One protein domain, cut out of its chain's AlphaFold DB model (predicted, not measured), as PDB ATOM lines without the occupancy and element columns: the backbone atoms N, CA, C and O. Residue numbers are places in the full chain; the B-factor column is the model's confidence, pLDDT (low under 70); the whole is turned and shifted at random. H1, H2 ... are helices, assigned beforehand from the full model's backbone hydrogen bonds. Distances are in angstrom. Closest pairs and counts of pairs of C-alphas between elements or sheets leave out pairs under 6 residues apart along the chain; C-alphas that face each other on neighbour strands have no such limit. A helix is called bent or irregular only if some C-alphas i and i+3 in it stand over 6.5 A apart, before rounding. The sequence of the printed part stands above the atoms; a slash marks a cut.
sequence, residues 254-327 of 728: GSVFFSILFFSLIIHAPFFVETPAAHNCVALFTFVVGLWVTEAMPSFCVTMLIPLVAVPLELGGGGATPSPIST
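AT A GLANCE: This is residues 254 to 327 of the 728 residues of the protein "SPX domain-containing protein" of Phytomonas sp. isolate Hart1 (UniProt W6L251). Three helices run up and down side by side, with H2 in the middle between H1 and H3, and residues 311 to 327 go on past H3 as a winding tail. The 74 printed residues hold three named helices, in the order H1, H2, H3, and no named strand, so the class is all helix. The whole is compact, radius of gyration of the C-alphas 12.8 A, and flat, 36 by 29 by 13 A.

HOW THE PARTS SIT: Start at H1, residues 254 to 268; it touches H2, residues 276 to 293, closest at the C-alphas of Phe 263 and Phe 287, 5.3 A, a hairpin at a shallow tilt of 13 degrees, opposite ways. H2 touches H3, residues 299 to 310, closest at the C-alphas of Trp 292 and Ser 299, 6.2 A, a hairpin at a shallow tilt of 16 degrees, opposite ways. H1 and H3 are apart. In H1 and H2 every O i to N i+4 pair is within hydrogen-bond range; in H3, 6 of 8.

IN THESE COORDINATES: Find C-alpha 254 at (92.276, 126.707, 138.639); H1 runs 21.1 A from there. H2 is 25.5 A long. H3, 16.7 A, ends at C-alpha 310, (108.681, 113.207, 146.605); it is only just irregular, C-alphas 304 and 307 being 6.6 A apart.

THE WHOLE: The C-alphas of Gly 254 and Thr 321, the two farthest apart, are 36.8 A apart. The printed part has no cut, and no link is long. Look for pLDDT under 70 at residue 273 and residues 318 to 322.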
ATOM      1  N   GLY A 254      93.276 127.047 137.619       86.69
ATOM      2  CA  GLY A 254      92.276 126.707 138.639       86.69
ATOM      3  C   GLY A 254      92.405 125.271 139.161       86.69
ATOM      4  O   GLY A 254      92.412 125.052 140.369       86.69
ATOM      5  N   SER A 255      92.601 124.295 138.274       86.44
ATOM      6  CA  SER A 255      92.801 122.890 138.649       86.44
ATOM      7  C   SER A 255      94.149 122.654 139.340       86.44
ATOM      8  O   SER A 255      94.238 121.842 140.263       86.44
ATOM      9  N   VAL A 256      95.192 123.394 138.939       88.00
ATOM     10  CA  VAL A 256      96.497 123.367 139.617       88.00
ATOM     11  C   VAL A 256      96.362 123.895 141.045       88.00
ATOM     12  O   VAL A 256      96.753 123.203 141.980       88.00
ATOM     13  N   PHE A 257      95.757 125.073 141.233       89.62
ATOM     14  CA  PHE A 257      95.517 125.642 142.560       89.62
ATOM     15  C   PHE A 257      94.642 124.735 143.419       89.62
ATOM     16  O   PHE A 257      94.950 124.541 144.591       89.62
ATOM     17  N   PHE A 258      93.611 124.122 142.837       88.75
ATOM     18  CA  PHE A 258      92.787 123.135 143.527       88.75
ATOM     19  C   PHE A 258      93.615 121.933 144.004       88.75
ATOM     20  O   PHE A 258      93.515 121.539 145.163       88.75
ATOM     21  N   SER A 259      94.495 121.397 143.153       89.12
ATOM     22  CA  SER A 259      95.362 120.262 143.502       89.12
ATOM     23  C   SER A 259      96.381 120.634 144.586       89.12
ATOM     24  O   SER A 259      96.621 119.846 145.498       89.12
ATOM     25  N   ILE A 260      96.942 121.848 144.534       91.88
ATOM     26  CA  ILE A 260      97.847 122.387 145.566       91.88
ATOM     27  C   ILE A 260      97.108 122.597 146.891       91.88
ATOM     28  O   ILE A 260      97.635 122.255 147.948       91.88
ATOM     29  N   LEU A 261      95.889 123.141 146.852       91.06
ATOM     30  CA  LEU A 261      95.061 123.329 148.039       91.06
ATOM     31  C   LEU A 261      94.773 121.982 148.702       91.06
ATOM     32  O   LEU A 261      94.974 121.840 149.902       91.06
ATOM     33  N   PHE A 262      94.359 120.983 147.921       89.25
ATOM     34  CA  PHE A 262      94.064 119.648 148.431       89.25
ATOM     35  C   PHE A 262      95.315 118.961 148.995       89.25
ATOM     36  O   PHE A 262      95.265 118.379 150.075       89.25
ATOM     37  N   PHE A 263      96.461 119.105 148.324       91.94
ATOM     38  CA  PHE A 263      97.761 118.672 148.842       91.94
ATOM     39  C   PHE A 263      98.092 119.322 150.194       91.94
ATOM     40  O   PHE A 263      98.453 118.627 151.143       91.94
ATOM     41  N   SER A 264      97.911 120.642 150.303       90.62
ATOM     42  CA  SER A 264      98.137 121.397 151.540       90.62
ATOM     43  C   SER A 264      97.167 120.990 152.657       90.62
ATOM     44  O   SER A 264      97.554 120.902 153.819       90.62
ATOM     45  N   LEU A 265      95.912 120.685 152.327       91.25
ATOM     46  CA  LEU A 265      94.950 120.180 153.304       91.25
ATOM     47  C   LEU A 265      95.355 118.798 153.823       91.25
ATOM     48  O   LEU A 265      95.335 118.590 155.031       91.25
ATOM     49  N   ILE A 266      95.760 117.874 152.946       89.62
ATOM     50  CA  ILE A 266      96.164 116.524 153.359       89.62
ATOM     51  C   ILE A 266      97.434 116.559 154.205       89.62
ATOM     52  O   ILE A 266      97.462 115.900 155.238       89.62
ATOM     53  N   ILE A 267      98.452 117.345 153.834       88.44
ATOM     54  CA  ILE A 267      99.705 117.380 154.604       88.44
ATOM     55  C   ILE A 267      99.492 117.908 156.034       88.44
ATOM     56  O   ILE A 267     100.101 117.387 156.963       88.44
ATOM     57  N   HIS A 268      98.589 118.881 156.230       86.94
ATOM     58  CA  HIS A 268      98.271 119.448 157.550       86.94
ATOM     59  C   HIS A 268      97.170 118.690 158.304       86.94
ATOM     60  O   HIS A 268      96.979 118.916 159.500       86.94
ATOM     61  N   ALA A 269      96.422 117.816 157.631       86.19
ATOM     62  CA  ALA A 269      95.401 117.015 158.280       86.19
ATOM     63  C   ALA A 269      96.046 115.903 159.130       86.19
ATOM     64  O   ALA A 269      97.029 115.296 158.703       86.19
ATOM     65  N   PRO A 270      95.491 115.586 160.314       76.69
ATOM     66  CA  PRO A 270      96.048 114.583 161.221       76.69
ATOM     67  C   PRO A 270      95.677 113.153 160.782       76.69
ATOM     68  O   PRO A 270      95.070 112.397 161.538       76.69
ATOM     69  N   PHE A 271      96.017 112.777 159.547       70.25
ATOM     70  CA  PHE A 271      95.909 111.398 159.065       70.25
ATOM     71  C   PHE A 271      97.232 110.657 159.320       70.25
ATOM     72  O   PHE A 271      98.300 111.252 159.257       70.25
ATOM     73  N   PHE A 272      97.172 109.362 159.655       72.25
ATOM     74  CA  PHE A 272      98.354 108.492 159.809       72.25
ATOM     75  C   PHE A 272      99.506 109.074 160.659       72.25
ATOM     76  O   PHE A 272     100.677 108.933 160.306       72.25
ATOM     77  N   VAL A 273      99.182 109.689 161.806       68.88
ATOM     78  CA  VAL A 273     100.149 110.357 162.708       68.88
ATOM     79  C   VAL A 273     101.293 109.427 163.144       68.88
ATOM     80  O   VAL A 273     102.418 109.875 163.348       68.88
ATOM     81  N   GLU A 274     101.028 108.124 163.240       73.56
ATOM     82  CA  GLU A 274     102.010 107.106 163.637       73.56
ATOM     83  C   GLU A 274     102.999 106.731 162.515       73.56
ATOM     84  O   GLU A 274     104.055 106.160 162.786       73.56
ATOM     85  N   THR A 275     102.698 107.062 161.253       83.50
ATOM     86  CA  THR A 275     103.503 106.693 160.076       83.50
ATOM     87  C   THR A 275     103.682 107.890 159.130       83.50
ATOM     88  O   THR A 275     102.996 107.976 158.104       83.50
ATOM     89  N   PRO A 276     104.626 108.811 159.419       84.94
ATOM     90  CA  PRO A 276     104.777 110.064 158.670       84.94
ATOM     91  C   PRO A 276     105.128 109.847 157.191       84.94
ATOM     92  O   PRO A 276     104.640 110.567 156.325       84.94
ATOM     93  N   ALA A 277     105.904 108.805 156.871       86.56
ATOM     94  CA  ALA A 277     106.233 108.472 155.486       86.56
ATOM     95  C   ALA A 277     104.985 108.096 154.664       86.56
ATOM     96  O   ALA A 277     104.843 108.530 153.520       86.56
ATOM     97  N   ALA A 278     104.061 107.314 155.233       87.44
ATOM     98  CA  ALA A 278     102.822 106.930 154.557       87.44
ATOM     99  C   ALA A 278     101.905 108.141 154.351       87.44
ATOM    100  O   ALA A 278     101.355 108.309 153.265       87.44
ATOM    101  N   HIS A 279     101.803 109.016 155.356       89.94
ATOM    102  CA  HIS A 279     101.047 110.269 155.268       89.94
ATOM    103  C   HIS A 279     101.556 111.173 154.140       89.94
ATOM    104  O   HIS A 279     100.796 111.585 153.261       89.94
ATOM    105  N   ASN A 280     102.872 111.393 154.094       90.81
ATOM    106  CA  ASN A 280     103.529 112.151 153.031       90.81
ATOM    107  C   ASN A 280     103.292 111.525 151.648       90.81
ATOM    108  O   ASN A 280     103.106 112.235 150.657       90.81
ATOM    109  N   CYS A 281     103.269 110.192 151.566       90.62
ATOM    110  CA  CYS A 281     102.981 109.490 150.324       90.62
ATOM    111  C   CYS A 281     101.524 109.679 149.874       90.62
ATOM    112  O   CYS A 281     101.294 109.956 148.698       90.62
ATOM    113  N   VAL A 282     100.552 109.637 150.792       90.25
ATOM    114  CA  VAL A 282      99.142 109.943 150.489       90.25
ATOM    115  C   VAL A 282      98.995 111.377 149.977       90.25
ATOM    116  O   VAL A 282      98.281 111.603 148.995       90.25
ATOM    117  N   ALA A 283      99.703 112.342 150.573       92.06
ATOM    118  CA  ALA A 283      99.725 113.719 150.086       92.06
ATOM    119  C   ALA A 283     100.263 113.793 148.643       92.06
ATOM    120  O   ALA A 283      99.600 114.348 147.765       92.06
ATOM    121  N   LEU A 284     101.413 113.161 148.365       93.00
ATOM    122  CA  LEU A 284     101.994 113.087 147.018       93.00
ATOM    123  C   LEU A 284     101.024 112.462 146.001       93.00
ATOM    124  O   LEU A 284     100.823 113.022 144.923       93.00
ATOM    125  N   PHE A 285     100.410 111.323 146.336       90.19
ATOM    126  CA  PHE A 285      99.428 110.656 145.476       90.19
ATOM    127  C   PHE A 285      98.242 111.567 145.183       90.19
ATOM    128  O   PHE A 285      97.855 111.713 144.030       90.19
ATOM    129  N   THR A 286      97.702 112.221 146.209       89.44
ATOM    130  CA  THR A 286      96.562 113.130 146.071       89.44
ATOM    131  C   THR A 286      96.878 114.285 145.125       89.44
ATOM    132  O   THR A 286      96.076 114.614 144.253       89.44
ATOM    133  N   PHE A 287      98.076 114.860 145.243       92.56
ATOM    134  CA  PHE A 287      98.534 115.925 144.360       92.56
ATOM    135  C   PHE A 287      98.667 115.459 142.905       92.56
ATOM    136  O   PHE A 287      98.116 116.075 141.993       92.56
ATOM    137  N   VAL A 288      99.364 114.343 142.682       90.69
ATOM    138  CA  VAL A 288      99.652 113.819 141.338       90.69
ATOM    139  C   VAL A 288      98.385 113.314 140.648       90.69
ATOM    140  O   VAL A 288      98.142 113.645 139.488       90.69
ATOM    141  N   VAL A 289      97.544 112.565 141.364       84.69
ATOM    142  CA  VAL A 289      96.255 112.077 140.854       84.69
ATOM    143  C   VAL A 289      95.314 113.245 140.586       84.69
ATOM    144  O   VAL A 289      94.666 113.249 139.545       84.69
ATOM    145  N   GLY A 290      95.281 114.270 141.445       85.69
ATOM    146  CA  GLY A 290      94.516 115.494 141.199       85.69
ATOM    147  C   GLY A 290      94.900 116.162 139.876       85.69
ATOM    148  O   GLY A 290      94.029 116.462 139.057       85.69
ATOM    149  N   LEU A 291      96.202 116.303 139.609       86.50
ATOM    150  CA  LEU A 291      96.712 116.867 138.354       86.50
ATOM    151  C   LEU A 291      96.421 115.987 137.127       86.50
ATOM    152  O   LEU A 291      96.126 116.528 136.061       86.50
ATOM    153  N   TRP A 292      96.493 114.657 137.254       80.81
ATOM    154  CA  TRP A 292      96.166 113.732 136.162       80.81
ATOM    155  C   TRP A 292      94.669 113.662 135.865       80.81
ATOM    156  O   TRP A 292      94.296 113.691 134.699       80.81
ATOM    157  N   VAL A 293      93.814 113.595 136.889       74.88
ATOM    158  CA  VAL A 293      92.352 113.515 136.726       74.88
ATOM    159  C   VAL A 293      91.793 114.811 136.145       74.88
ATOM    160  O   VAL A 293      90.904 114.775 135.303       74.88
ATOM    161  N   THR A 294      92.318 115.961 136.569       76.31
ATOM    162  CA  THR A 294      91.885 117.266 136.038       76.31
ATOM    163  C   THR A 294      92.544 117.634 134.705       76.31
ATOM    164  O   THR A 294      92.159 118.633 134.083       76.31
ATOM    165  N   GLU A 295      93.543 116.856 134.276       73.31
ATOM    166  CA  GLU A 295      94.433 117.162 133.152       73.31
ATOM    167  C   GLU A 295      94.922 118.621 133.197       73.31
ATOM    168  O   GLU A 295      94.883 119.356 132.208       73.31
ATOM    169  N   ALA A 296      95.329 119.089 134.382       80.00
ATOM    170  CA  ALA A 296      95.669 120.498 134.590       80.00
ATOM    171  C   ALA A 296      96.908 120.930 133.785       80.00
ATOM    172  O   ALA A 296      97.016 122.071 133.329       80.00
ATOM    173  N   MET A 297      97.838 119.993 133.601       83.00
ATOM    174  CA  MET A 297      99.058 120.115 132.810       83.00
ATOM    175  C   MET A 297      99.312 118.791 132.065       83.00
ATOM    176  O   MET A 297      98.722 117.772 132.437       83.00
ATOM    177  N   PRO A 298     100.194 118.757 131.048       80.62
ATOM    178  CA  PRO A 298     100.472 117.528 130.313       80.62
ATOM    179  C   PRO A 298     100.943 116.406 131.247       80.62
ATOM    180  O   PRO A 298     101.770 116.638 132.131       80.62
ATOM    181  N   SER A 299     100.478 115.172 131.034       77.94
ATOM    182  CA  SER A 299     100.735 114.063 131.967       77.94
ATOM    183  C   SER A 299     102.228 113.782 132.178       77.94
ATOM    184  O   SER A 299     102.626 113.439 133.289       77.94
ATOM    185  N   PHE A 300     103.065 113.993 131.151       82.81
ATOM    186  CA  PHE A 300     104.524 113.855 131.255       82.81
ATOM    187  C   PHE A 300     105.171 114.960 132.119       82.81
ATOM    188  O   PHE A 300     106.196 114.732 132.759       82.81
ATOM    189  N   CYS A 301     104.584 116.161 132.175       89.25
ATOM    190  CA  CYS A 301     105.042 117.221 133.075       89.25
ATOM    191  C   CYS A 301     104.746 116.842 134.525       89.25
ATOM    192  O   CYS A 301     105.631 116.941 135.371       89.25
ATOM    193  N   VAL A 302     103.540 116.326 134.793       89.75
ATOM    194  CA  VAL A 302     103.176 115.810 136.122       89.75
ATOM    195  C   VAL A 302     104.151 114.711 136.551       89.75
ATOM    196  O   VAL A 302     104.614 114.714 137.685       89.75
ATOM    197  N   THR A 303     104.543 113.809 135.643       88.38
ATOM    198  CA  THR A 303     105.481 112.728 135.987       88.38
ATOM    199  C   THR A 303     106.865 113.247 136.369       88.38
ATOM    200  O   THR A 303     107.490 112.718 137.281       88.38
ATOM    201  N   MET A 304     107.325 114.323 135.723       91.00
ATOM    202  CA  MET A 304     108.594 114.980 136.064       91.00
ATOM    203  C   MET A 304     108.522 115.766 137.375       91.00
ATOM    204  O   MET A 304     109.549 115.994 138.012       91.00
ATOM    205  N   LEU A 305     107.320 116.155 137.797       93.44
ATOM    206  CA  LEU A 305     107.082 116.821 139.072       93.44
ATOM    207  C   LEU A 305     107.168 115.850 140.259       93.44
ATOM    208  O   LEU A 305     107.529 116.272 141.354       93.44
ATOM    209  N   ILE A 306     106.904 114.554 140.050       93.25
ATOM    210  CA  ILE A 306     106.937 113.529 141.108       93.25
ATOM    211  C   ILE A 306     108.250 113.554 141.903       93.25
ATOM    212  O   ILE A 306     108.170 113.745 143.112       93.25
ATOM    213  N   PRO A 307     109.454 113.418 141.308       92.88
ATOM    214  CA  PRO A 307     110.694 113.432 142.085       92.88
ATOM    215  C   PRO A 307     110.954 114.782 142.770       92.88
ATOM    216  O   PRO A 307     111.536 114.804 143.851       92.88
ATOM    217  N   LEU A 308     110.493 115.895 142.185       93.31
ATOM    218  CA  LEU A 308     110.641 117.234 142.766       93.31
ATOM    219  C   LEU A 308     109.818 117.415 144.047       93.31
ATOM    220  O   LEU A 308     110.221 118.187 144.910       93.31
ATOM    221  N   VAL A 309     108.692 116.708 144.178       93.88
ATOM    222  CA  VAL A 309     107.826 116.751 145.369       93.88
ATOM    223  C   VAL A 309     108.129 115.596 146.327       93.88
ATOM    224  O   VAL A 309     108.147 115.788 147.537       93.88
ATOM    225  N   ALA A 310     108.422 114.404 145.809       92.19
ATOM    226  CA  ALA A 310     108.681 113.207 146.605       92.19
ATOM    227  C   ALA A 310     109.953 113.323 147.458       92.19
ATOM    228  O   ALA A 310     109.953 112.907 148.614       92.19
ATOM    229  N   VAL A 311     111.028 113.901 146.911       91.00
ATOM    230  CA  VAL A 311     112.316 114.001 147.614       91.00
ATOM    231  C   VAL A 311     112.245 114.940 148.831       91.00
ATOM    232  O   VAL A 311     112.680 114.513 149.899       91.00
ATOM    233  N   PRO A 312     111.668 116.161 148.747       90.75
ATOM    234  CA  PRO A 312     111.435 117.002 149.928       90.75
ATOM    235  C   PRO A 312     110.528 116.373 150.990       90.75
ATOM    236  O   PRO A 312     110.638 116.715 152.160       90.75
ATOM    237  N   LEU A 313     109.641 115.459 150.588       88.94
ATOM    238  CA  LEU A 313     108.763 114.705 151.487       88.94
ATOM    239  C   LEU A 313     109.439 113.468 152.113       88.94
ATOM    240  O   LEU A 313     108.761 112.671 152.764       88.94
ATOM    241  N   GLU A 314     110.750 113.300 151.903       87.50
ATOM    242  CA  GLU A 314     111.565 112.170 152.375       87.50
ATOM    243  C   GLU A 314     111.115 110.801 151.822       87.50
ATOM    244  O   GLU A 314     111.309 109.756 152.441       87.50
ATOM    245  N   LEU A 315     110.538 110.781 150.614       86.12
ATOM    246  CA  LEU A 315     110.069 109.560 149.950       86.12
ATOM    247  C   LEU A 315     111.115 108.987 148.973       86.12
ATOM    248  O   LEU A 315     111.939 109.704 148.405       86.12
ATOM    249  N   GLY A 316     111.053 107.670 148.729       79.00
ATOM    250  CA  GLY A 316     111.882 106.965 147.731       79.00
ATOM    251  C   GLY A 316     113.292 106.569 148.193       79.00
ATOM    252  O   GLY A 316     114.099 106.101 147.387       79.00
ATOM    253  N   GLY A 317     113.587 106.747 149.483       75.81
ATOM    254  CA  GLY A 317     114.889 106.483 150.099       75.81
ATOM    255  C   GLY A 317     115.212 105.021 150.419       75.81
ATOM    256  O   GLY A 317     116.356 104.700 150.740       75.81
ATOM    257  N   GLY A 318     114.239 104.111 150.308       65.44
ATOM    258  CA  GLY A 318     114.445 102.688 150.588       65.44
ATOM    259  C   GLY A 318     114.217 102.217 152.020       65.44
ATOM    260  O   GLY A 318     114.641 101.108 152.337       65.44
ATOM    261  N   GLY A 319     113.556 103.002 152.873       63.16
ATOM    262  CA  GLY A 319     113.147 102.555 154.205       63.16
ATOM    263  C   GLY A 319     112.729 103.694 155.134       63.16
ATOM    264  O   GLY A 319     112.679 104.849 154.727       63.16
ATOM    265  N   ALA A 320     112.448 103.349 156.394       56.31
ATOM    266  CA  ALA A 320     111.994 104.283 157.432       56.31
ATOM    267  C   ALA A 320     113.103 105.204 157.982       56.31
ATOM    268  O   ALA A 320     112.816 106.135 158.728       56.31
ATOM    269  N   THR A 321     114.370 104.942 157.651       59.91
ATOM    270  CA  THR A 321     115.502 105.790 158.042       59.91
ATOM    271  C   THR A 321     115.792 106.829 156.960       59.91
ATOM    272  O   THR A 321     115.821 106.450 155.785       59.91
ATOM    273  N   PRO A 322     116.089 108.090 157.318       64.06
ATOM    274  CA  PRO A 322     116.405 109.127 156.344       64.06
ATOM    275  C   PRO A 322     117.645 108.732 155.535       64.06
ATOM    276  O   PRO A 322     118.763 108.655 156.049       64.06
ATOM    277  N   SER A 323     117.433 108.432 154.256       70.69
ATOM    278  CA  SER A 323     118.503 108.143 153.309       70.69
ATOM    279  C   SER A 323     119.103 109.445 152.772       70.69
ATOM    280  O   SER A 323     118.382 110.438 152.649       70.69
ATOM    281  N   PRO A 324     120.374 109.454 152.341       79.88
ATOM    282  CA  PRO A 324     120.937 110.597 151.633       79.88
ATOM    283  C   PRO A 324     120.064 110.984 150.434       79.88
ATOM    284  O   PRO A 324     119.651 110.110 149.671       79.88
ATOM    285  N   ILE A 325     119.853 112.287 150.219       83.44
ATOM    286  CA  ILE A 325     119.040 112.828 149.111       83.44
ATOM    287  C   ILE A 325     119.463 112.235 147.753       83.44
ATOM    288  O   ILE A 325     118.621 111.903 146.921       83.44
ATOM    289  N   SER A 326     120.767 112.025 147.542       84.81
ATOM    290  CA  SER A 326     121.322 111.407 146.329       84.81
ATOM    291  C   SER A 326     120.814 109.982 146.072       84.81
ATOM    292  O   SER A 326     120.677 109.572 144.917       84.81
ATOM    293  N   THR A 327     120.498 109.231 147.127       85.75
ATOM    294  CA  THR A 327     119.968 107.864 147.032       85.75
ATOM    295  C   THR A 327     118.513 107.891 146.577       85.75
ATOM    296  O   THR A 327     118.166 107.195 145.626       85.75
TER     297      THR A 327